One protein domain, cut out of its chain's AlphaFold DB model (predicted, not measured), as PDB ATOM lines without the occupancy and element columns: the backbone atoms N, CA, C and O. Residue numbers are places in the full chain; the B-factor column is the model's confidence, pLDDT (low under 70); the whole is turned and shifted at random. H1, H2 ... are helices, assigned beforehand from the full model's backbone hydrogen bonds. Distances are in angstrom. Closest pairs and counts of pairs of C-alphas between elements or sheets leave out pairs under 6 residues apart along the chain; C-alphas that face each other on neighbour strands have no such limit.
ATOM      1  N   PHE A   2      34.893 -33.252   3.514       53.66
ATOM      2  CA  PHE A   2      36.264 -33.369   4.054       53.66
ATOM      3  C   PHE A   2      37.076 -32.064   4.124       53.66
ATOM      4  O   PHE A   2      37.926 -31.929   5.003       53.66
ATOM      5  N   TYR A   3      36.794 -31.095   3.246       64.81
ATOM      6  CA  TYR A   3      37.431 -29.775   3.266       64.81
ATOM      7  C   TYR A   3      37.158 -29.003   4.564       64.81
ATOM      8  O   TYR A   3      38.087 -28.413   5.105       64.81
ATOM      9  N   ALA A   4      35.941 -29.081   5.121       81.44
ATOM     10  CA  ALA A   4      35.565 -28.343   6.332       81.44
ATOM     11  C   ALA A   4      36.432 -28.725   7.545       81.44
ATOM     12  O   ALA A   4      37.004 -27.854   8.187       81.44
ATOM     13  N   VAL A   5      36.627 -30.026   7.796       87.25
ATOM     14  CA  VAL A   5      37.476 -30.513   8.903       87.25
ATOM     15  C   VAL A   5      38.953 -30.159   8.687       87.25
ATOM     16  O   VAL A   5      39.691 -29.967   9.651       87.25
ATOM     17  N   SER A   6      39.405 -30.069   7.430       90.25
ATOM     18  CA  SER A   6      40.774 -29.635   7.128       90.25
ATOM     19  C   SER A   6      40.947 -28.130   7.362       90.25
ATOM     20  O   SER A   6      41.932 -27.745   7.976       90.25
ATOM     21  N   ALA A   7      39.979 -27.304   6.949       93.19
ATOM     22  CA  ALA A   7      39.981 -25.860   7.184       93.19
ATOM     23  C   ALA A   7      39.888 -25.522   8.681       93.19
ATOM     24  O   ALA A   7      40.682 -24.736   9.178       93.19
ATOM     25  N   GLN A   8      39.001 -26.187   9.429       93.88
ATOM     26  CA  GLN A   8      38.889 -26.027  10.884       93.88
ATOM     27  C   GLN A   8      40.210 -26.351  11.604       93.88
ATOM     28  O   GLN A   8      40.645 -25.592  12.467       93.88
ATOM     29  N   ARG A   9      40.897 -27.439  11.226       95.38
ATOM     30  CA  ARG A   9      42.223 -27.758  11.789       95.38
ATOM     31  C   ARG A   9      43.299 -26.748  11.397       95.38
ATOM     32  O   ARG A   9      44.187 -26.501  12.201       95.38
ATOM     33  N   GLU A  10      43.213 -26.163  10.206       96.62
ATOM     34  CA  GLU A  10      44.139 -25.120   9.757       96.62
ATOM     35  C   GLU A  10      43.947 -23.809  10.530       96.62
ATOM     36  O   GLU A  10      44.926 -23.209  10.967       96.62
ATOM     37  N   VAL A  11      42.694 -23.416  10.790       97.19
ATOM     38  CA  VAL A  11      42.342 -22.279  11.656       97.19
ATOM     39  C   VAL A  11      42.918 -22.480  13.060       97.19
ATOM     40  O   VAL A  11      43.688 -21.642  13.522       97.19
ATOM     41  N   VAL A  12      42.639 -23.619  13.709       97.81
ATOM     42  CA  VAL A  12      43.158 -23.908  15.062       97.81
ATOM     43  C   VAL A  12      44.688 -23.959  15.085       97.81
ATOM     44  O   VAL A  12      45.297 -23.404  15.995       97.81
ATOM     45  N   ALA A  13      45.331 -24.563  14.080       97.81
ATOM     46  CA  ALA A  13      46.791 -24.588  13.991       97.81
ATOM     47  C   ALA A  13      47.395 -23.188  13.765       97.81
ATOM     48  O   ALA A  13      48.461 -22.890  14.295       97.81
ATOM     49  N   THR A  14      46.725 -22.313  13.017       98.00
ATOM     50  CA  THR A  14      47.198 -20.939  12.775       98.00
ATOM     51  C   THR A  14      47.051 -20.062  14.020       98.00
ATOM     52  O   THR A  14      47.936 -19.262  14.310       98.00
ATOM     53  N   SER A  15      45.982 -20.251  14.801       97.81
ATOM     54  CA  SER A  15      45.745 -19.526  16.057       97.81
ATOM     55  C   SER A  15      46.588 -20.003  17.248       97.81
ATOM     56  O   SER A  15      46.543 -19.364  18.297       97.81
ATOM     57  N   LEU A  16      47.356 -21.094  17.128       98.12
ATOM     58  CA  LEU A  16      48.278 -21.520  18.186       98.12
ATOM     59  C   LEU A  16      49.399 -20.495  18.398       98.12
ATOM     60  O   LEU A  16      50.176 -20.209  17.477       98.12
ATOM     61  N   THR A  17      49.530 -20.035  19.640       98.19
ATOM     62  CA  THR A  17      50.624 -19.182  20.111       98.19
ATOM     63  C   THR A  17      51.597 -19.955  21.005       98.19
ATOM     64  O   THR A  17      51.338 -21.089  21.422       98.19
ATOM     65  N   GLU A  18      52.728 -19.326  21.309       98.38
ATOM     66  CA  GLU A  18      53.779 -19.871  22.171       98.38
ATOM     67  C   GLU A  18      53.283 -20.111  23.613       98.38
ATOM     68  O   GLU A  18      53.656 -21.092  24.254       98.38
ATOM     69  N   GLU A  19      52.367 -19.278  24.110       98.06
ATOM     70  CA  GLU A  19      51.744 -19.424  25.430       98.06
ATOM     71  C   GLU A  19      50.875 -20.688  25.506       98.06
ATOM     72  O   GLU A  19      50.924 -21.415  26.501       98.06
ATOM     73  N   ILE A  20      50.123 -20.996  24.439       97.88
ATOM     74  CA  ILE A  20      49.306 -22.216  24.350       97.88
ATOM     75  C   ILE A  20      50.200 -23.459  24.251       97.88
ATOM     76  O   ILE A  20      49.944 -24.454  24.928       97.88
ATOM     77  N   PHE A  21      51.293 -23.399  23.481       98.38
ATOM     78  CA  PHE A  21      52.283 -24.481  23.418       98.38
ATOM     79  C   PHE A  21      52.935 -24.761  24.786       98.38
ATOM     80  O   PHE A  21      53.041 -25.924  25.192       98.38
ATOM     81  N   ARG A  22      53.296 -23.718  25.545       98.25
ATOM     82  CA  ARG A  22      53.810 -23.850  26.922       98.25
ATOM     83  C   ARG A  22      52.772 -24.437  27.878       98.25
ATOM     84  O   ARG A  22      53.107 -25.338  28.646       98.25
ATOM     85  N   LEU A  23      51.516 -23.990  27.798       97.69
ATOM     86  CA  LEU A  23      50.412 -24.537  28.593       97.69
ATOM     87  C   LEU A  23      50.197 -26.032  28.310       97.69
ATOM     88  O   LEU A  23      50.133 -26.829  29.244       97.69
ATOM     89  N   TYR A  24      50.147 -26.436  27.039       98.12
ATOM     90  CA  TYR A  24      49.988 -27.844  26.655       98.12
ATOM     91  C   TYR A  24      51.187 -28.696  27.094       98.12
ATOM     92  O   TYR A  24      51.006 -29.830  27.538       98.12
ATOM     93  N   SER A  25      52.403 -28.147  27.021       98.00
ATOM     94  CA  SER A  25      53.622 -28.822  27.484       98.00
ATOM     95  C   SER A  25      53.613 -29.041  29.001       98.00
ATOM     96  O   SER A  25      53.964 -30.126  29.463       98.00
ATOM     97  N   MET A  26      53.141 -28.057  29.775       98.25
ATOM     98  CA  MET A  26      52.946 -28.174  31.226       98.25
ATOM     99  C   MET A  26      51.887 -29.232  31.570       98.25
ATOM    100  O   MET A  26      52.137 -30.104  32.397       98.25
ATOM    101  N   LEU A  27      50.730 -29.208  30.899       97.44
ATOM    102  CA  LEU A  27      49.653 -30.183  31.116       97.44
ATOM    103  C   LEU A  27      50.088 -31.615  30.763       97.44
ATOM    104  O   LEU A  27      49.735 -32.558  31.468       97.44
ATOM    105  N   HIS A  28      50.912 -31.787  29.726       97.06
ATOM    106  CA  HIS A  28      51.526 -33.072  29.392       97.06
ATOM    107  C   HIS A  28      52.561 -33.535  30.435       97.06
ATOM    108  O   HIS A  28      52.584 -34.717  30.776       97.06
ATOM    109  N   ALA A  29      53.380 -32.627  30.981       97.38
ATOM    110  CA  ALA A  29      54.342 -32.947  32.042       97.38
ATOM    111  C   ALA A  29      53.648 -33.396  33.345       97.38
ATOM    112  O   ALA A  29      54.051 -34.391  33.946       97.38
ATOM    113  N   GLU A  30      52.543 -32.738  33.710       97.88
ATOM    114  CA  GLU A  30      51.638 -33.134  34.805       97.88
ATOM    115  C   GLU A  30      50.787 -34.385  34.475       97.88
ATOM    116  O   GLU A  30      49.989 -34.829  35.299       97.88
ATOM    117  N   LYS A  31      50.956 -34.975  33.280       96.50
ATOM    118  CA  LYS A  31      50.236 -36.160  32.773       96.50
ATOM    119  C   LYS A  31      48.709 -36.002  32.754       96.50
ATOM    120  O   LYS A  31      47.987 -36.976  32.953       96.50
ATOM    121  N   ALA A  32      48.216 -34.791  32.496       94.12
ATOM    122  CA  ALA A  32      46.788 -34.522  32.381       94.12
ATOM    123  C   ALA A  32      46.151 -35.303  31.215       94.12
ATOM    124  O   ALA A  32      46.706 -35.385  30.113       94.12
ATOM    125  N   ASP A  33      44.958 -35.847  31.453       90.06
ATOM    126  CA  ASP A  33      44.223 -36.607  30.446       90.06
ATOM    127  C   ASP A  33      43.871 -35.765  29.214       90.06
ATOM    128  O   ASP A  33      43.558 -34.578  29.304       90.06
ATOM    129  N   GLY A  34      43.965 -36.390  28.041       88.44
ATOM    130  CA  GLY A  34      43.803 -35.741  26.742       88.44
ATOM    131  C   GLY A  34      45.097 -35.152  26.169       88.44
ATOM    132  O   GLY A  34      45.188 -35.014  24.952       88.44
ATOM    133  N   PHE A  35      46.127 -34.870  26.980       94.12
ATOM    134  CA  PHE A  35      47.361 -34.203  26.523       94.12
ATOM    135  C   PHE A  35      48.465 -35.154  26.033       94.12
ATOM    136  O   PHE A  35      49.533 -34.707  25.614       94.12
ATOM    137  N   GLN A  36      48.212 -36.466  25.983       93.50
ATOM    138  CA  GLN A  36      49.192 -37.471  25.541       93.50
ATOM    139  C   GLN A  36      49.661 -37.291  24.076       93.50
ATOM    140  O   GLN A  36      50.685 -37.851  23.678       93.50
ATOM    141  N   PHE A  37      48.968 -36.483  23.259       93.38
ATOM    142  CA  PHE A  37      49.411 -36.134  21.899       93.38
ATOM    143  C   PHE A  37      50.676 -35.256  21.857       93.38
ATOM    144  O   PHE A  37      51.322 -35.200  20.809       93.38
ATOM    145  N   MET A  38      51.032 -34.598  22.969       96.19
ATOM    146  CA  MET A  38      52.266 -33.813  23.123       96.19
ATOM    147  C   MET A  38      53.525 -34.687  23.232       96.19
ATOM    148  O   MET A  38      54.642 -34.179  23.147       96.19
ATOM    149  N   SER A  39      53.381 -36.009  23.368       95.19
ATOM    150  CA  SER A  39      54.511 -36.934  23.286       95.19
ATOM    151  C   SER A  39      55.214 -36.797  21.926       95.19
ATOM    152  O   SER A  39      54.587 -36.946  20.869       95.19
ATOM    153  N   GLY A  40      56.512 -36.474  21.966       94.81
ATOM    154  CA  GLY A  40      57.329 -36.186  20.782       94.81
ATOM    155  C   GLY A  40      57.046 -34.833  20.115       94.81
ATOM    156  O   GLY A  40      57.289 -34.701  18.919       94.81
ATOM    157  N   VAL A  41      56.492 -33.855  20.841       97.06
ATOM    158  CA  VAL A  41      56.251 -32.488  20.351       97.06
ATOM    159  C   VAL A  41      57.147 -31.520  21.126       97.06
ATOM    160  O   VAL A  41      56.883 -31.211  22.283       97.06
ATOM    161  N   ASP A  42      58.222 -31.075  20.480       97.25
ATOM    162  CA  ASP A  42      59.302 -30.252  21.049       97.25
ATOM    163  C   ASP A  42      59.150 -28.743  20.791       97.25
ATOM    164  O   ASP A  42      59.844 -27.929  21.398       97.25
ATOM    165  N   SER A  43      58.247 -28.368  19.886       98.38
ATOM    166  CA  SER A  43      58.164 -27.027  19.313       98.38
ATOM    167  C   SER A  43      56.740 -26.660  18.893       98.38
ATOM    168  O   SER A  43      55.913 -27.516  18.554       98.38
ATOM    169  N   LEU A  44      56.461 -25.353  18.853       98.38
ATOM    170  CA  LEU A  44      55.185 -24.801  18.397       98.38
ATOM    171  C   LEU A  44      54.819 -25.276  16.979       98.38
ATOM    172  O   LEU A  44      53.683 -25.683  16.747       98.38
ATOM    173  N   ASP A  45      55.761 -25.308  16.033       98.44
ATOM    174  CA  ASP A  45      55.469 -25.744  14.660       98.44
ATOM    175  C   ASP A  45      55.295 -27.266  14.520       98.44
ATOM    176  O   ASP A  45      54.478 -27.717  13.704       98.44
ATOM    177  N   ALA A  46      55.939 -28.072  15.376       97.62
ATOM    178  CA  ALA A  46      55.594 -29.487  15.521       97.62
ATOM    179  C   ALA A  46      54.159 -29.656  16.054       97.62
ATOM    180  O   ALA A  46      53.398 -30.463  15.511       97.62
ATOM    181  N   LEU A  47      53.733 -28.851  17.040       97.50
ATOM    182  CA  LEU A  47      52.356 -28.863  17.550       97.50
ATOM    183  C   LEU A  47      51.343 -28.453  16.467       97.50
ATOM    184  O   LEU A  47      50.353 -29.158  16.252       97.50
ATOM    185  N   ARG A  48      51.599 -27.370  15.724       98.06
ATOM    186  CA  ARG A  48      50.757 -26.940  14.590       98.06
ATOM    187  C   ARG A  48      50.615 -28.046  13.547       98.06
ATOM    188  O   ARG A  48      49.510 -28.356  13.103       98.06
ATOM    189  N   THR A  49      51.722 -28.698  13.202       96.38
ATOM    190  CA  THR A  49      51.742 -29.847  12.285       96.38
ATOM    191  C   THR A  49      50.942 -31.030  12.842       96.38
ATOM    192  O   THR A  49      50.151 -31.632  12.113       96.38
ATOM    193  N   ARG A  50      51.054 -31.319  14.145       95.62
ATOM    194  CA  ARG A  50      50.297 -32.367  14.848       95.62
ATOM    195  C   ARG A  50      48.786 -32.094  14.850       95.62
ATOM    196  O   ARG A  50      48.019 -33.025  14.595       95.62
ATOM    197  N   ILE A  51      48.338 -30.848  15.057       96.00
ATOM    198  CA  ILE A  51      46.908 -30.473  15.002       96.00
ATOM    199  C   ILE A  51      46.325 -30.641  13.590       96.00
ATOM    200  O   ILE A  51      45.195 -31.123  13.454       96.00
ATOM    201  N   ARG A  52      47.091 -30.340  12.531       95.44
ATOM    202  CA  ARG A  52      46.668 -30.533  11.128       95.44
ATOM    203  C   ARG A  52      46.396 -32.004  10.762       95.44
ATOM    204  O   ARG A  52      45.671 -32.273   9.797       95.44
ATOM    205  N   LEU A  53      46.918 -32.977  11.519       92.94
ATOM    206  CA  LEU A  53      46.707 -34.406  11.258       92.94
ATOM    207  C   LEU A  53      45.239 -34.821  11.457       92.94
ATOM    208  O   LEU A  53      44.638 -34.623  12.511       92.94
ATOM    209  N   ARG A  54      44.665 -35.478  10.442       88.75
ATOM    210  CA  ARG A  54      43.296 -36.024  10.466       88.75
ATOM    211  C   ARG A  54      43.309 -37.520  10.767       88.75
ATOM    212  O   ARG A  54      44.089 -38.253  10.163       88.75
ATOM    213  N   GLY A  55      42.380 -37.998  11.599       85.50
ATOM    214  CA  GLY A  55      42.270 -39.419  11.969       85.50
ATOM    215  C   GLY A  55      42.110 -40.385  10.787       85.50
ATOM    216  O   GLY A  55      42.565 -41.517  10.870       85.50
ATOM    217  N   GLN A  56      41.573 -39.926   9.651       83.38
ATOM    218  CA  GLN A  56      41.532 -40.700   8.399       83.38
ATOM    219  C   GLN A  56      42.917 -40.942   7.767       83.38
ATOM    220  O   GLN A  56      43.079 -41.911   7.038       83.38
ATOM    221  N   LYS A  57      43.904 -40.064   8.007       82.06
ATOM    222  CA  LYS A  57      45.272 -40.183   7.468       82.06
ATOM    223  C   LYS A  57      46.231 -40.928   8.401       82.06
ATOM    224  O   LYS A  57      47.168 -41.546   7.918       82.06
ATOM    225  N   VAL A  58      46.037 -40.828   9.720       84.94
ATOM    226  CA  VAL A  58      46.997 -41.342  10.726       84.94
ATOM    227  C   VAL A  58      46.398 -42.331  11.735       84.94
ATOM    228  O   VAL A  58      47.113 -42.847  12.592       84.94
ATOM    229  N   GLY A  59      45.097 -42.612  11.646       83.06
ATOM    230  CA  GLY A  59      44.332 -43.348  12.653       83.06
ATOM    231  C   GLY A  59      43.848 -42.447  13.796       83.06
ATOM    232  O   GLY A  59      44.523 -41.497  14.196       83.06
ATOM    233  N   ALA A  60      42.677 -42.762  14.361       77.00
ATOM    234  CA  ALA A  60      42.040 -41.964  15.420       77.00
ATOM    235  C   ALA A  60      42.897 -41.808  16.697       77.00
ATOM    236  O   ALA A  60      42.772 -40.813  17.404       77.00
ATOM    237  N   LYS A  61      43.811 -42.757  16.958       79.25
ATOM    238  CA  LYS A  61      44.764 -42.715  18.082       79.25
ATOM    239  C   LYS A  61      45.964 -41.772  17.871       79.25
ATOM    240  O   LYS A  61      46.746 -41.603  18.798       79.25
ATOM    241  N   LYS A  62      46.168 -41.201  16.671       80.69
ATOM    242  CA  LYS A  62      47.341 -40.348  16.358       80.69
ATOM    243  C   LYS A  62      47.005 -38.886  16.032       80.69
ATOM    244  O   LYS A  62      47.920 -38.061  16.003       80.69
ATOM    245  N   CYS A  63      45.736 -38.558  15.779       87.19
ATOM    246  CA  CYS A  63      45.277 -37.182  15.574       87.19
ATOM    247  C   CYS A  63      44.847 -36.521  16.891       87.19
ATOM    248  O   CYS A  63      44.252 -37.177  17.741       87.19
ATOM    249  N   VAL A  64      45.080 -35.213  17.022       91.62
ATOM    250  CA  VAL A  64      44.603 -34.415  18.167       91.62
ATOM    251  C   VAL A  64      43.079 -34.283  18.102       91.62
ATOM    252  O   VAL A  64      42.537 -34.027  17.019       91.62
ATOM    253  N   TRP A  65      42.390 -34.477  19.225       90.31
ATOM    254  CA  TRP A  65      40.937 -34.295  19.352       90.31
ATOM    255  C   TRP A  65      40.614 -32.808  19.593       90.31
ATOM    256  O   TRP A  65      41.523 -32.012  19.811       90.31
ATOM    257  N   ALA A  66      39.350 -32.395  19.476       91.38
ATOM    258  CA  ALA A  66      38.981 -31.000  19.731       91.38
ATOM    259  C   ALA A  66      38.854 -30.758  21.242       91.38
ATOM    260  O   ALA A  66      38.054 -31.420  21.902       91.38
ATOM    261  N   ASP A  67      39.640 -29.821  21.764       92.62
ATOM    262  CA  ASP A  67      39.631 -29.387  23.160       92.62
ATOM    263  C   ASP A  67      38.912 -28.027  23.323       92.62
ATOM    264  O   ASP A  67      38.376 -27.473  22.358       92.62
ATOM    265  N   GLY A  68      38.925 -27.463  24.535       92.50
ATOM    266  CA  GLY A  68      38.344 -26.148  24.817       92.50
ATOM    267  C   GLY A  68      38.931 -25.016  23.964       92.50
ATOM    268  O   GLY A  68      38.168 -24.232  23.405       92.50
ATOM    269  N   PHE A  69      40.257 -24.960  23.790       95.81
ATOM    270  CA  PHE A  69      40.917 -23.959  22.947       95.81
ATOM    271  C   PHE A  69      40.538 -24.123  21.471       95.81
ATOM    272  O   PHE A  69      40.230 -23.134  20.802       95.81
ATOM    273  N   ALA A  70      40.501 -25.357  20.956       96.19
ATOM    274  CA  ALA A  70      40.045 -25.616  19.595       96.19
ATOM    275  C   ALA A  70      38.580 -25.186  19.392       96.19
ATOM    276  O   ALA A  70      38.266 -24.538  18.394       96.19
ATOM    277  N   MET A  71      37.684 -25.501  20.335       95.25
ATOM    278  CA  MET A  71      36.275 -25.101  20.256       95.25
ATOM    279  C   MET A  71      36.093 -23.581  20.344       95.25
ATOM    280  O   MET A  71      35.351 -23.025  19.536       95.25
ATOM    281  N   GLU A  72      36.795 -22.898  21.253       95.69
ATOM    282  CA  GLU A  72      36.744 -21.433  21.374       95.69
ATOM    283  C   GLU A  72      37.310 -20.740  20.126       95.69
ATOM    284  O   GLU A  72      36.716 -19.803  19.602       95.69
ATOM    285  N   THR A  73      38.415 -21.249  19.576       96.75
ATOM    286  CA  THR A  73      39.012 -20.729  18.339       96.75
ATOM    287  C   THR A  73      38.054 -20.844  17.150       96.75
ATOM    288  O   THR A  73      37.906 -19.897  16.377       96.75
ATOM    289  N   ILE A  74      37.361 -21.979  17.011       96.06
ATOM    290  CA  ILE A  74      36.350 -22.195  15.963       96.06
ATOM    291  C   ILE A  74      35.102 -21.328  16.187       96.06
ATOM    292  O   ILE A  74      34.581 -20.773  15.218       96.06
ATOM    293  N   ALA A  75      34.653 -21.159  17.436       95.12
ATOM    294  CA  ALA A  75      33.578 -20.235  17.801       95.12
ATOM    295  C   ALA A  75      33.924 -18.795  17.385       95.12
ATOM    296  O   ALA A  75      33.166 -18.162  16.653       95.12
ATOM    297  N   ASN A  76      35.111 -18.313  17.762       94.62
ATOM    298  CA  ASN A  76      35.596 -16.970  17.446       94.62
ATOM    299  C   ASN A  76      35.765 -16.746  15.933       94.62
ATOM    300  O   ASN A  76      35.310 -15.728  15.413       94.62
TER     301      ASN A  76
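What this domain is: This is residues 2 to 76 of the 297 residues of the protein "Hypothetical protein" of Haptolina ericina (UniProt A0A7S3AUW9). Two helices lie side by side and run opposite ways, the long H1 and the shorter H4, and H6 crosses the later part of H1. H2 follows beyond the end of H1, with the short H3 folded back onto the later part of H2, while the small H5 lies farthest from the mean of the C-alphas, 14.1 A. The printed part has 75 residues, with six named helices, H1 to H6 in order along the chain, and no named strand; the class is all helix. The whole is compact, with a radius of gyration of the C-alphas of 11.7 A, and spans 34 by 28 by 20 A.

How they stand to each other: Start at H1, residues 2 to 15, the longest helix. It touches H4, residues 44 to 52, closest at the C-alphas of Ala 13 and Arg 48, 4.6 A apart; the two run opposite ways at a shallow tilt of 18 degrees. Look next at H6, residues 68 to 76: it touches H1, with the C-alphas of Val 12 and Ala 70 closest at 5.8 A, and is about perpendicular to it at 78 degrees. H4 is apart from H6. Go on to H2, residues 18 to 29; it and H4 only just touch, and only at their ends, with 3 pairs of C-alphas within 8 A, the closest being Phe 21 and Leu 44 at 5.8 A. Their lines are about perpendicular at 80 degrees. With its residues 24 to 28 alone H2 touches H3, residues 35 to 38, closest at the C-alphas of His 28 and Phe 35, 5.2 A. H3 is close to H4 but not clearly touching, with the C-alphas of Met 38 and Leu 47 closest at 7.5 A. H5, residues 55 to 58, touches no helix. In H1, H2, H4 and H6 every O i to N i+4 pair is within hydrogen-bond range; H3 and H5 are too short for such a pair, and the one O i to N i+3 pair is within range in H3 but not in H5.

Where its parts are: Find C-alpha 2 at (36.264, -33.369, 4.054); from there H1 runs 20.6 A to C-alpha 15 at (45.745, -19.526, 16.057). H2 covers 16.4 A from first to last C-alpha, and H4 covers 12.6 A. H3 and H5 have four residues each. H6 runs 12.1 A and ends at C-alpha 76, at (35.596, -16.970, 17.446).

The domain as a whole: The two C-alphas farthest apart are those of Tyr 3 and Glu 30, 34.8 A. The printed part has no cut and no long link; H5 to H6 is short, with 9 residues, and the other links are tight. The mean pLDDT of the printed part is 92.9, and look to residues 2 to 3 for the low confidence, under 70.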